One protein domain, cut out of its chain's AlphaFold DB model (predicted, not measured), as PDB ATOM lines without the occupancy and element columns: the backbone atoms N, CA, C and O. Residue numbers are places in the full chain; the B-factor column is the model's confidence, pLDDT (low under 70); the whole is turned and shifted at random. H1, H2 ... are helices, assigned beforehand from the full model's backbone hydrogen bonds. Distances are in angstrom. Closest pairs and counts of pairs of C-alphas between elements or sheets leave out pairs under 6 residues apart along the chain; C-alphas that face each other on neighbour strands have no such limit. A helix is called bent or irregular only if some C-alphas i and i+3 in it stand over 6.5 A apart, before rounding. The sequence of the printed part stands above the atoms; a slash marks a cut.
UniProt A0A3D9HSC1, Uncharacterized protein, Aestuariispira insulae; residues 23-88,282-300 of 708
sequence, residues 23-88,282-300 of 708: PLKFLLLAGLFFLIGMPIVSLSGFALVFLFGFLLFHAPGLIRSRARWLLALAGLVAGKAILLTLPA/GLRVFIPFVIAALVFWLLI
ATOM      1  N   PRO A  23      88.998 122.483 143.063       85.38
ATOM      2  CA  PRO A  23      90.383 122.115 143.368       85.38
ATOM      3  C   PRO A  23      91.404 122.886 142.520       85.38
ATOM      4  O   PRO A  23      92.437 123.305 143.024       85.38
ATOM      5  N   LEU A  24      91.094 123.128 141.241       90.25
ATOM      6  CA  LEU A  24      91.960 123.893 140.340       90.25
ATOM      7  C   LEU A  24      91.998 125.379 140.716       90.25
ATOM      8  O   LEU A  24      93.054 125.995 140.622       90.25
ATOM      9  N   LYS A  25      90.879 125.957 141.173       92.69
ATOM     10  CA  LYS A  25      90.856 127.338 141.679       92.69
ATOM     11  C   LYS A  25      91.753 127.478 142.920       92.69
ATOM     12  O   LYS A  25      92.572 128.390 142.979       92.69
ATOM     13  N   PHE A  26      91.670 126.540 143.866       92.75
ATOM     14  CA  PHE A  26      92.577 126.524 145.020       92.75
ATOM     15  C   PHE A  26      94.042 126.308 144.624       92.75
ATOM     16  O   PHE A  26      94.912 126.965 145.186       92.75
ATOM     17  N   LEU A  27      94.323 125.464 143.626       94.06
ATOM     18  CA  LEU A  27      95.680 125.272 143.107       94.06
ATOM     19  C   LEU A  27      96.265 126.569 142.520       94.06
ATOM     20  O   LEU A  27      97.431 126.871 142.753       94.06
ATOM     21  N   LEU A  28      95.462 127.359 141.796       95.88
ATOM     22  CA  LEU A  28      95.895 128.658 141.269       95.88
ATOM     23  C   LEU A  28      96.191 129.665 142.383       95.88
ATOM     24  O   LEU A  28      97.193 130.373 142.311       95.88
ATOM     25  N   LEU A  29      95.360 129.696 143.428       96.06
ATOM     26  CA  LEU A  29      95.643 130.508 144.610       96.06
ATOM     27  C   LEU A  29      96.928 130.058 145.304       96.06
ATOM     28  O   LEU A  29      97.773 130.897 145.595       96.06
ATOM     29  N   ALA A  30      97.122 128.752 145.499       96.19
ATOM     30  CA  ALA A  30      98.353 128.209 146.070       96.19
ATOM     31  C   ALA A  30      99.591 128.579 145.232       96.19
ATOM     32  O   ALA A  30     100.628 128.932 145.790       96.19
ATOM     33  N   GLY A  31      99.472 128.579 143.900       96.44
ATOM     34  CA  GLY A  31     100.517 129.063 142.996       96.44
ATOM     35  C   GLY A  31     100.871 130.537 143.223       96.44
ATOM     36  O   GLY A  31     102.047 130.900 143.202       96.44
ATOM     37  N   LEU A  32      99.879 131.381 143.515       96.81
ATOM     38  CA  LEU A  32     100.101 132.792 143.831       96.81
ATOM     39  C   LEU A  32     100.746 132.989 145.215       96.81
ATOM     40  O   LEU A  32     101.676 133.785 145.340       96.81
ATOM     41  N   PHE A  33     100.334 132.215 146.226       96.12
ATOM     42  CA  PHE A  33     101.014 132.166 147.531       96.12
ATOM     43  C   PHE A  33     102.477 131.721 147.394       96.12
ATOM     44  O   PHE A  33     103.364 132.282 148.035       96.12
ATOM     45  N   PHE A  34     102.756 130.739 146.533       95.62
ATOM     46  CA  PHE A  34     104.120 130.298 146.239       95.62
ATOM     47  C   PHE A  34     104.965 131.418 145.611       95.62
ATOM     48  O   PHE A  34     106.103 131.658 146.040       95.62
ATOM     49  N   LEU A  35     104.397 132.127 144.629       96.62
ATOM     50  CA  LEU A  35     105.062 133.229 143.939       96.62
ATOM     51  C   LEU A  35     105.449 134.350 144.913       96.62
ATOM     52  O   LEU A  35     106.631 134.673 145.026       96.62
ATOM     53  N   ILE A  36     104.472 134.875 145.659       95.75
ATOM     54  CA  ILE A  36     104.666 135.988 146.603       95.75
ATOM     55  C   ILE A  36     105.561 135.559 147.773       95.75
ATOM     56  O   ILE A  36     106.459 136.289 148.177       95.75
ATOM     57  N   GLY A  37     105.386 134.331 148.263       93.50
ATOM     58  CA  GLY A  37     105.983 133.869 149.509       93.50
ATOM     59  C   GLY A  37     104.990 133.952 150.666       93.50
ATOM     60  O   GLY A  37     104.016 134.691 150.628       93.50
ATOM     61  N   MET A  38     105.244 133.142 151.687       92.56
ATOM     62  CA  MET A  38     104.461 133.111 152.924       92.56
ATOM     63  C   MET A  38     105.416 133.369 154.087       92.56
ATOM     64  O   MET A  38     106.532 132.839 154.022       92.56
ATOM     65  N   PRO A  39     105.005 134.103 155.127       94.69
ATOM     66  CA  PRO A  39     103.719 134.807 155.251       94.69
ATOM     67  C   PRO A  39     103.605 136.017 154.299       94.69
ATOM     68  O   PRO A  39     104.608 136.619 153.919       94.69
ATOM     69  N   ILE A  40     102.382 136.380 153.900       95.81
ATOM     70  CA  ILE A  40     102.090 137.592 153.120       95.81
ATOM     71  C   ILE A  40     101.793 138.734 154.091       95.81
ATOM     72  O   ILE A  40     100.661 138.901 154.533       95.81
ATOM     73  N   VAL A  41     102.816 139.526 154.401       94.94
ATOM     74  CA  VAL A  41     102.739 140.614 155.398       94.94
ATOM     75  C   VAL A  41     102.543 142.002 154.784       94.94
ATOM     76  O   VAL A  41     102.299 142.971 155.498       94.94
ATOM     77  N   SER A  42     102.662 142.121 153.460       94.94
ATOM     78  CA  SER A  42     102.493 143.380 152.728       94.94
ATOM     79  C   SER A  42     101.052 143.560 152.250       94.94
ATOM     80  O   SER A  42     100.486 142.624 151.672       94.94
ATOM     81  N   LEU A  43     100.513 144.778 152.349       96.19
ATOM     82  CA  LEU A  43      99.188 145.112 151.816       96.19
ATOM     83  C   LEU A  43      99.076 144.846 150.304       96.19
ATOM     84  O   LEU A  43      98.049 144.353 149.846       96.19
ATOM     85  N   SER A  44     100.126 145.112 149.523       96.81
ATOM     86  CA  SER A  44     100.139 144.858 148.074       96.81
ATOM     87  C   SER A  44     100.009 143.367 147.744       96.81
ATOM     88  O   SER A  44      99.180 142.989 146.915       96.81
ATOM     89  N   GLY A  45     100.769 142.508 148.431       97.06
ATOM     90  CA  GLY A  45     100.656 141.054 148.314       97.06
ATOM     91  C   GLY A  45      99.278 140.534 148.734       97.06
ATOM     92  O   GLY A  45      98.691 139.716 148.025       97.06
ATOM     93  N   PHE A  46      98.722 141.051 149.837       97.81
ATOM     94  CA  PHE A  46      97.363 140.715 150.263       97.81
ATOM     95  C   PHE A  46      96.326 141.129 149.217       97.81
ATOM     96  O   PHE A  46      95.526 140.296 148.791       97.81
ATOM     97  N   ALA A  47      96.365 142.382 148.758       98.06
ATOM     98  CA  ALA A  47      95.451 142.906 147.749       98.06
ATOM     99  C   ALA A  47      95.511 142.076 146.461       98.06
ATOM    100  O   ALA A  47      94.468 141.750 145.897       98.06
ATOM    101  N   LEU A  48      96.710 141.671 146.031       98.06
ATOM    102  CA  LEU A  48      96.892 140.811 144.867       98.06
ATOM    103  C   LEU A  48      96.199 139.452 145.045       98.06
ATOM    104  O   LEU A  48      95.392 139.072 144.196       98.06
ATOM    105  N   VAL A  49      96.461 138.738 146.146       97.94
ATOM    106  CA  VAL A  49      95.830 137.431 146.416       97.94
ATOM    107  C   VAL A  49      94.321 137.559 146.570       97.94
ATOM    108  O   VAL A  49      93.570 136.768 145.998       97.94
ATOM    109  N   PHE A  50      93.872 138.560 147.320       97.94
ATOM    110  CA  PHE A  50      92.467 138.780 147.611       97.94
ATOM    111  C   PHE A  50      91.674 139.132 146.346       97.94
ATOM    112  O   PHE A  50      90.661 138.489 146.061       97.94
ATOM    113  N   LEU A  51      92.147 140.089 145.540       97.44
ATOM    114  CA  LEU A  51      91.484 140.486 144.294       97.44
ATOM    115  C   LEU A  51      91.550 139.378 143.239       97.44
ATOM    116  O   LEU A  51      90.543 139.102 142.584       97.44
ATOM    117  N   PHE A  52      92.690 138.692 143.104       97.25
ATOM    118  CA  PHE A  52      92.806 137.540 142.211       97.25
ATOM    119  C   PHE A  52      91.828 136.432 142.617       97.25
ATOM    120  O   PHE A  52      91.098 135.915 141.771       97.25
ATOM    121  N   GLY A  53      91.746 136.111 143.912       95.94
ATOM    122  CA  GLY A  53      90.788 135.152 144.458       95.94
ATOM    123  C   GLY A  53      89.341 135.564 144.211       95.94
ATOM    124  O   GLY A  53      88.553 134.759 143.712       95.94
ATOM    125  N   PHE A  54      88.997 136.826 144.477       95.75
ATOM    126  CA  PHE A  54      87.672 137.373 144.197       95.75
ATOM    127  C   PHE A  54      87.281 137.169 142.728       95.75
ATOM    128  O   PHE A  54      86.223 136.596 142.451       95.75
ATOM    129  N   LEU A  55      88.144 137.556 141.785       94.75
ATOM    130  CA  LEU A  55      87.871 137.397 140.356       94.75
ATOM    131  C   LEU A  55      87.810 135.918 139.939       94.75
ATOM    132  O   LEU A  55      86.925 135.526 139.178       94.75
ATOM    133  N   LEU A  56      88.708 135.082 140.464       93.50
ATOM    134  CA  LEU A  56      88.773 133.647 140.183       93.50
ATOM    135  C   LEU A  56      87.501 132.907 140.624       93.50
ATOM    136  O   LEU A  56      86.979 132.053 139.895       93.50
ATOM    137  N   PHE A  57      86.974 133.217 141.810       90.38
ATOM    138  CA  PHE A  57      85.771 132.561 142.327       90.38
ATOM    139  C   PHE A  57      84.487 133.043 141.651       90.38
ATOM    140  O   PHE A  57      83.573 132.234 141.494       90.38
ATOM    141  N   HIS A  58      84.454 134.281 141.151       89.38
ATOM    142  CA  HIS A  58      83.335 134.810 140.364       89.38
ATOM    143  C   HIS A  58      83.432 134.513 138.858       89.38
ATOM    144  O   HIS A  58      82.496 134.801 138.107       89.38
ATOM    145  N   ALA A  59      84.538 133.931 138.391       88.19
ATOM    146  CA  ALA A  59      84.656 133.501 137.007       88.19
ATOM    147  C   ALA A  59      83.789 132.248 136.737       88.19
ATOM    148  O   ALA A  59      83.901 131.259 137.480       88.19
ATOM    149  N   PRO A  60      82.979 132.242 135.656       83.19
ATOM    150  CA  PRO A  60      82.105 131.123 135.286       83.19
ATOM    151  C   PRO A  60      82.854 129.821 134.967       83.19
ATOM    152  O   PRO A  60      82.275 128.739 135.068       83.19
ATOM    153  N   GLY A  61      84.128 129.897 134.579       86.88
ATOM    154  CA  GLY A  61      84.917 128.720 134.241       86.88
ATOM    155  C   GLY A  61      86.408 129.000 134.096       86.88
ATOM    156  O   GLY A  61      86.853 130.147 134.078       86.88
ATOM    157  N   LEU A  62      87.166 127.907 133.991       91.12
ATOM    158  CA  LEU A  62      88.598 127.901 133.698       91.12
ATOM    159  C   LEU A  62      88.843 127.304 132.313       91.12
ATOM    160  O   LEU A  62      88.202 126.321 131.929       91.12
ATOM    161  N   ILE A  63      89.816 127.850 131.590       91.75
ATOM    162  CA  ILE A  63      90.264 127.310 130.306       91.75
ATOM    163  C   ILE A  63      91.038 126.015 130.562       91.75
ATOM    164  O   ILE A  63      91.986 125.992 131.340       91.75
ATOM    165  N   ARG A  64      90.655 124.915 129.903       89.75
ATOM    166  CA  ARG A  64      91.236 123.573 130.128       89.75
ATOM    167  C   ARG A  64      92.342 123.173 129.142       89.75
ATOM    168  O   ARG A  64      92.661 121.995 129.016       89.75
ATOM    169  N   SER A  65      92.933 124.132 128.433       95.38
ATOM    170  CA  SER A  65      94.028 123.853 127.494       95.38
ATOM    171  C   SER A  65      95.313 123.486 128.239       95.38
ATOM    172  O   SER A  65      95.856 124.320 128.964       95.38
ATOM    173  N   ARG A  66      95.827 122.263 128.027       94.94
ATOM    174  CA  ARG A  66      97.079 121.779 128.648       94.94
ATOM    175  C   ARG A  66      98.247 122.742 128.412       94.94
ATOM    176  O   ARG A  66      98.953 123.067 129.356       94.94
ATOM    177  N   ALA A  67      98.394 123.254 127.188       97.31
ATOM    178  CA  ALA A  67      99.455 124.197 126.838       97.31
ATOM    179  C   ALA A  67      99.382 125.496 127.658       97.31
ATOM    180  O   ALA A  67     100.400 125.972 128.150       97.31
ATOM    181  N   ARG A  68      98.177 126.044 127.876       97.06
ATOM    182  CA  ARG A  68      98.000 127.263 128.685       97.06
ATOM    183  C   ARG A  68      98.291 127.025 130.166       97.06
ATOM    184  O   ARG A  68      98.866 127.896 130.806       97.06
ATOM    185  N   TRP A  69      97.935 125.855 130.696       96.38
ATOM    186  CA  TRP A  69      98.280 125.469 132.070       96.38
ATOM    187  C   TRP A  69      99.787 125.299 132.262       96.38
ATOM    188  O   TRP A  69     100.324 125.799 133.246       96.38
ATOM    189  N   LEU A  70     100.474 124.656 131.312       97.06
ATOM    190  CA  LEU A  70     101.935 124.541 131.335       97.06
ATOM    191  C   LEU A  70     102.605 125.915 131.257       97.06
ATOM    192  O   LEU A  70     103.533 126.173 132.014       97.06
ATOM    193  N   LEU A  71     102.100 126.819 130.410       97.69
ATOM    194  CA  LEU A  71     102.617 128.183 130.312       97.69
ATOM    195  C   LEU A  71     102.386 128.989 131.600       97.69
ATOM    196  O   LEU A  71     103.285 129.693 132.048       97.69
ATOM    197  N   ALA A  72     101.212 128.866 132.223       97.06
ATOM    198  CA  ALA A  72     100.922 129.508 133.504       97.06
ATOM    199  C   ALA A  72     101.841 128.988 134.623       97.06
ATOM    200  O   ALA A  72     102.381 129.780 135.392       97.06
ATOM    201  N   LEU A  73     102.065 127.670 134.682       97.25
ATOM    202  CA  LEU A  73     103.003 127.061 135.625       97.25
ATOM    203  C   LEU A  73     104.441 127.530 135.369       97.25
ATOM    204  O   LEU A  73     105.125 127.923 136.311       97.25
ATOM    205  N   ALA A  74     104.883 127.545 134.109       97.75
ATOM    206  CA  ALA A  74     106.199 128.049 133.728       97.75
ATOM    207  C   ALA A  74     106.371 129.523 134.122       97.75
ATOM    208  O   ALA A  74     107.407 129.884 134.668       97.75
ATOM    209  N   GLY A  75     105.341 130.356 133.931       97.75
ATOM    210  CA  GLY A  75     105.331 131.752 134.371       97.75
ATOM    211  C   GLY A  75     105.460 131.903 135.889       97.75
ATOM    212  O   GLY A  75     106.250 132.720 136.353       97.75
ATOM    213  N   LEU A  76     104.747 131.085 136.672       97.69
ATOM    214  CA  LEU A  76     104.868 131.072 138.138       97.69
ATOM    215  C   LEU A  76     106.278 130.666 138.595       97.69
ATOM    216  O   LEU A  76     106.849 131.314 139.471       97.69
ATOM    217  N   VAL A  77     106.852 129.620 137.993       97.94
ATOM    218  CA  VAL A  77     108.200 129.132 138.326       97.94
ATOM    219  C   VAL A  77     109.272 130.142 137.915       97.94
ATOM    220  O   VAL A  77     110.130 130.473 138.728       97.94
ATOM    221  N   ALA A  78     109.199 130.682 136.696       97.88
ATOM    222  CA  ALA A  78     110.132 131.693 136.205       97.88
ATOM    223  C   ALA A  78     110.048 132.982 137.030       97.88
ATOM    224  O   ALA A  78     111.072 133.504 137.460       97.88
ATOM    225  N   GLY A  79     108.832 133.454 137.329       97.56
ATOM    226  CA  GLY A  79     108.616 134.597 138.211       97.56
ATOM    227  C   GLY A  79     109.240 134.374 139.586       97.56
ATOM    228  O   GLY A  79     109.946 135.247 140.086       97.56
ATOM    229  N   LYS A  80     109.064 133.181 140.173       97.31
ATOM    230  CA  LYS A  80     109.696 132.851 141.453       97.31
ATOM    231  C   LYS A  80     111.220 132.817 141.361       97.31
ATOM    232  O   LYS A  80     111.873 133.337 142.258       97.31
ATOM    233  N   ALA A  81     111.775 132.239 140.299       97.69
ATOM    234  CA  ALA A  81     113.217 132.194 140.082       97.69
ATOM    235  C   ALA A  81     113.817 133.607 139.991       97.69
ATOM    236  O   ALA A  81     114.783 133.893 140.692       97.69
ATOM    237  N   ILE A  82     113.188 134.517 139.236       97.31
ATOM    238  CA  ILE A  82     113.616 135.923 139.143       97.31
ATOM    239  C   ILE A  82     113.557 136.601 140.519       97.31
ATOM    240  O   ILE A  82     114.506 137.267 140.927       97.31
ATOM    241  N   LEU A  83     112.474 136.400 141.278       96.12
ATOM    242  CA  LEU A  83     112.331 136.975 142.622       96.12
ATOM    243  C   LEU A  83     113.412 136.496 143.602       96.12
ATOM    244  O   LEU A  83     113.784 137.242 144.507       96.12
ATOM    245  N   LEU A  84     113.910 135.268 143.439       94.94
ATOM    246  CA  LEU A  84     114.995 134.723 144.259       94.94
ATOM    247  C   LEU A  84     116.367 135.310 143.898       94.94
ATOM    248  O   LEU A  84     117.239 135.332 144.757       94.94
ATOM    249  N   THR A  85     116.556 135.804 142.669       95.69
ATOM    250  CA  THR A  85     117.821 136.423 142.226       95.69
ATOM    251  C   THR A  85     117.912 137.920 142.511       95.69
ATOM    252  O   THR A  85     118.990 138.498 142.416       95.69
ATOM    253  N   LEU A  86     116.790 138.569 142.830       94.75
ATOM    254  CA  LEU A  86     116.767 139.997 143.140       94.75
ATOM    255  C   LEU A  86     117.508 140.282 144.461       94.75
ATOM    256  O   LEU A  86     117.268 139.574 145.441       94.75
ATOM    257  N   PRO A  87     118.352 141.323 144.553       91.94
ATOM    258  CA  PRO A  87     119.057 141.638 145.795       91.94
ATOM    259  C   PRO A  87     118.068 142.092 146.878       91.94
ATOM    260  O   PRO A  87     117.065 142.742 146.580       91.94
ATOM    261  N   ALA A  88     118.298 141.729 148.134       90.69
ATOM    262  CA  ALA A  88     117.491 142.186 149.261       90.69
ATOM    263  C   ALA A  88     118.307 142.140 150.544       90.69
ATOM    264  O   ALA A  88     119.101 141.223 150.733       90.69
ATOM    265  N   GLY A 282     110.861 147.379 144.451       94.75
ATOM    266  CA  GLY A 282     109.845 147.714 143.455       94.75
ATOM    267  C   GLY A 282     109.548 146.542 142.514       94.75
ATOM    268  O   GLY A 282     108.384 146.197 142.297       94.75
ATOM    269  N   LEU A 283     110.585 145.865 142.011       96.06
ATOM    270  CA  LEU A 283     110.444 144.670 141.171       96.06
ATOM    271  C   LEU A 283     109.825 143.489 141.929       96.06
ATOM    272  O   LEU A 283     109.005 142.765 141.356       96.06
ATOM    273  N   ARG A 284     110.156 143.310 143.213       95.12
ATOM    274  CA  ARG A 284     109.564 142.273 144.078       95.12
ATOM    275  C   ARG A 284     108.063 142.453 144.257       95.12
ATOM    276  O   ARG A 284     107.351 141.457 144.353       95.12
ATOM    277  N   VAL A 285     107.578 143.694 144.250       95.38
ATOM    278  CA  VAL A 285     106.141 143.988 144.213       95.38
ATOM    279  C   VAL A 285     105.589 143.800 142.801       95.38
ATOM    280  O   VAL A 285     104.583 143.121 142.635       95.38
ATOM    281  N   PHE A 286     106.239 144.348 141.774       97.31
ATOM    282  CA  PHE A 286     105.714 144.398 140.405       97.31
ATOM    283  C   PHE A 286     105.599 143.025 139.716       97.31
ATOM    284  O   PHE A 286     104.575 142.732 139.094       97.31
ATOM    285  N   ILE A 287     106.610 142.158 139.839       97.62
ATOM    286  CA  ILE A 287     106.652 140.849 139.161       97.62
ATOM    287  C   ILE A 287     105.437 139.972 139.519       97.62
ATOM    288  O   ILE A 287     104.791 139.470 138.593       97.62
ATOM    289  N   PRO A 288     105.054 139.804 140.805       98.06
ATOM    290  CA  PRO A 288     103.834 139.094 141.169       98.06
ATOM    291  C   PRO A 288     102.575 139.582 140.453       98.06
ATOM    292  O   PRO A 288     101.789 138.749 140.003       98.06
ATOM    293  N   PHE A 289     102.391 140.897 140.287       98.12
ATOM    294  CA  PHE A 289     101.235 141.443 139.566       98.12
ATOM    295  C   PHE A 289     101.256 141.060 138.087       98.12
ATOM    296  O   PHE A 289     100.231 140.627 137.559       98.12
ATOM    297  N   VAL A 290     102.411 141.167 137.424       98.25
ATOM    298  CA  VAL A 290     102.557 140.797 136.006       98.25
ATOM    299  C   VAL A 290     102.257 139.314 135.796       98.25
ATOM    300  O   VAL A 290     101.475 138.956 134.915       98.25
ATOM    301  N   ILE A 291     102.826 138.440 136.629       98.25
ATOM    302  CA  ILE A 291     102.603 136.994 136.523       98.25
ATOM    303  C   ILE A 291     101.157 136.630 136.869       98.25
ATOM    304  O   ILE A 291     100.551 135.824 136.166       98.25
ATOM    305  N   ALA A 292     100.561 137.238 137.896       97.88
ATOM    306  CA  ALA A 292      99.155 137.019 138.219       97.88
ATOM    307  C   ALA A 292      98.229 137.466 137.077       97.88
ATOM    308  O   ALA A 292      97.293 136.743 136.738       97.88
ATOM    309  N   ALA A 293      98.510 138.609 136.441       97.81
ATOM    310  CA  ALA A 293      97.772 139.083 135.272       97.81
ATOM    311  C   ALA A 293      97.921 138.127 134.077       97.81
ATOM    312  O   ALA A 293      96.933 137.818 133.409       97.81
ATOM    313  N   LEU A 294      99.126 137.591 133.848       97.69
ATOM    314  CA  LEU A 294      99.379 136.570 132.830       97.69
ATOM    315  C   LEU A 294      98.580 135.288 133.108       97.69
ATOM    316  O   LEU A 294      97.886 134.793 132.222       97.69
ATOM    317  N   VAL A 295      98.633 134.759 134.335       97.12
ATOM    318  CA  VAL A 295      97.864 133.570 134.750       97.12
ATOM    319  C   VAL A 295      96.365 133.815 134.583       97.12
ATOM    320  O   VAL A 295      95.651 132.957 134.058       97.12
ATOM    321  N   PHE A 296      95.894 134.996 134.990       96.44
ATOM    322  CA  PHE A 296      94.508 135.413 134.824       96.44
ATOM    323  C   PHE A 296      94.096 135.378 133.350       96.44
ATOM    324  O   PHE A 296      93.132 134.701 133.000       96.44
ATOM    325  N   TRP A 297      94.864 136.031 132.478       96.62
ATOM    326  CA  TRP A 297      94.604 136.079 131.039       96.62
ATOM    327  C   TRP A 297      94.635 134.692 130.376       96.62
ATOM    328  O   TRP A 297      93.804 134.387 129.518       96.62
ATOM    329  N   LEU A 298      95.556 133.816 130.792       96.62
ATOM    330  CA  LEU A 298      95.703 132.478 130.219       96.62
ATOM    331  C   LEU A 298      94.571 131.522 130.606       96.62
ATOM    332  O   LEU A 298      94.167 130.694 129.778       96.62
ATOM    333  N   LEU A 299      94.104 131.586 131.857       96.19
ATOM    334  CA  LEU A 299      93.305 130.515 132.462       96.19
ATOM    335  C   LEU A 299      91.888 130.919 132.866       96.19
ATOM    336  O   LEU A 299      91.040 130.032 132.993       96.19
ATOM    337  N   ILE A 300      91.605 132.206 133.059       93.69
ATOM    338  CA  ILE A 300      90.344 132.676 133.637       93.69
ATOM    339  C   ILE A 300      89.496 133.344 132.551       93.69
ATOM    340  O   ILE A 300      89.966 134.198 131.808       93.69
TER     341      ILE A 300
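This is residues 23 to 88 and 282 to 300 of the 708 residues of an uncharacterized protein of Aestuariispira insulae (UniProt A0A3D9HSC1). Four helices stand side by side in an up-and-down bundle, each running against the one before it in the chain. Seen along the bundle they make a flattened diamond: H1 and H4 face one another across its middle, with H2 at one edge and H3 at the other, and the link of residues 59 to 65 crosses one end of the bundle from H2 to H3. The printed part has 85 residues with four named helices, H1, H2, H3 and H4 in chain order, and no named strand; the class is all helix. The whole is compact, with a radius of gyration of the C-alphas of 12.4 A, and elongated, with spans of 38 by 25 by 18 A.

H1, residues 23 to 36, is one of two hubs, touching three other helices. It forms a helical hairpin with H2, residues 43 to 58: they touch and run opposite ways at a shallow tilt of 15 degrees, and their closest C-alphas, of Ile 36 and Gly 45, are 6.7 A apart. With residues 31 to 36 alone, H1 touches residues 76 to 80 of H3, residues 66 to 85; the closest C-alphas are those of Leu 35 and Lys 80, 5.3 A apart, and the two helices run the same way at a shallow tilt of 21 degrees. H2 and H3 are apart. The other hub is H4, residues 282 to 299. Its residues 288 to 292 alone touch residues 32 to 36 of H1, with the closest C-alphas, of Ile 36 and Pro 288, 6.3 A apart; these helices run opposite ways at a shallow tilt of 19 degrees. H4 touches H2, the same way at a shallow tilt of 6 degrees, closest at the C-alphas of Leu 48 and Phe 289, 6.9 A apart. H4 also touches H3, opposite ways at a shallow tilt of 5 degrees, with 17 pairs of C-alphas within 8 A; the closest, of Ala 72 and Val 295, are 5.2 A apart. Each O i to N i+4 pair is within hydrogen-bond range in H1, H2 and H3, and 12 of 14 are in H4.

H1 begins at C-alpha 23, (90.383, 122.115, 143.368), and is 20.2 A long. H2 is 22.1 A long. H3, the longest helix by residues with 20, starts at C-alpha 66, (97.079, 121.779, 128.648), and measures 28.8 A. H4 measures 26.3 A and ends at C-alpha 299, (93.305, 130.515, 132.462). It is neither bent nor irregular, but only just: C-alphas 285 and 288 are 6.2 A apart.

The two C-alphas farthest apart, of Pro 60 and Pro 87, are 39.8 A apart. Residues 89 to 281 are not printed, and C-alphas 88 and 282 are 11.1 A apart across this cut, in the link from H3 to H4. The links from H1 to H2 and from H2 to H3 are short. The mean pLDDT of the printed part is 95.3, and no printed residue is under 70.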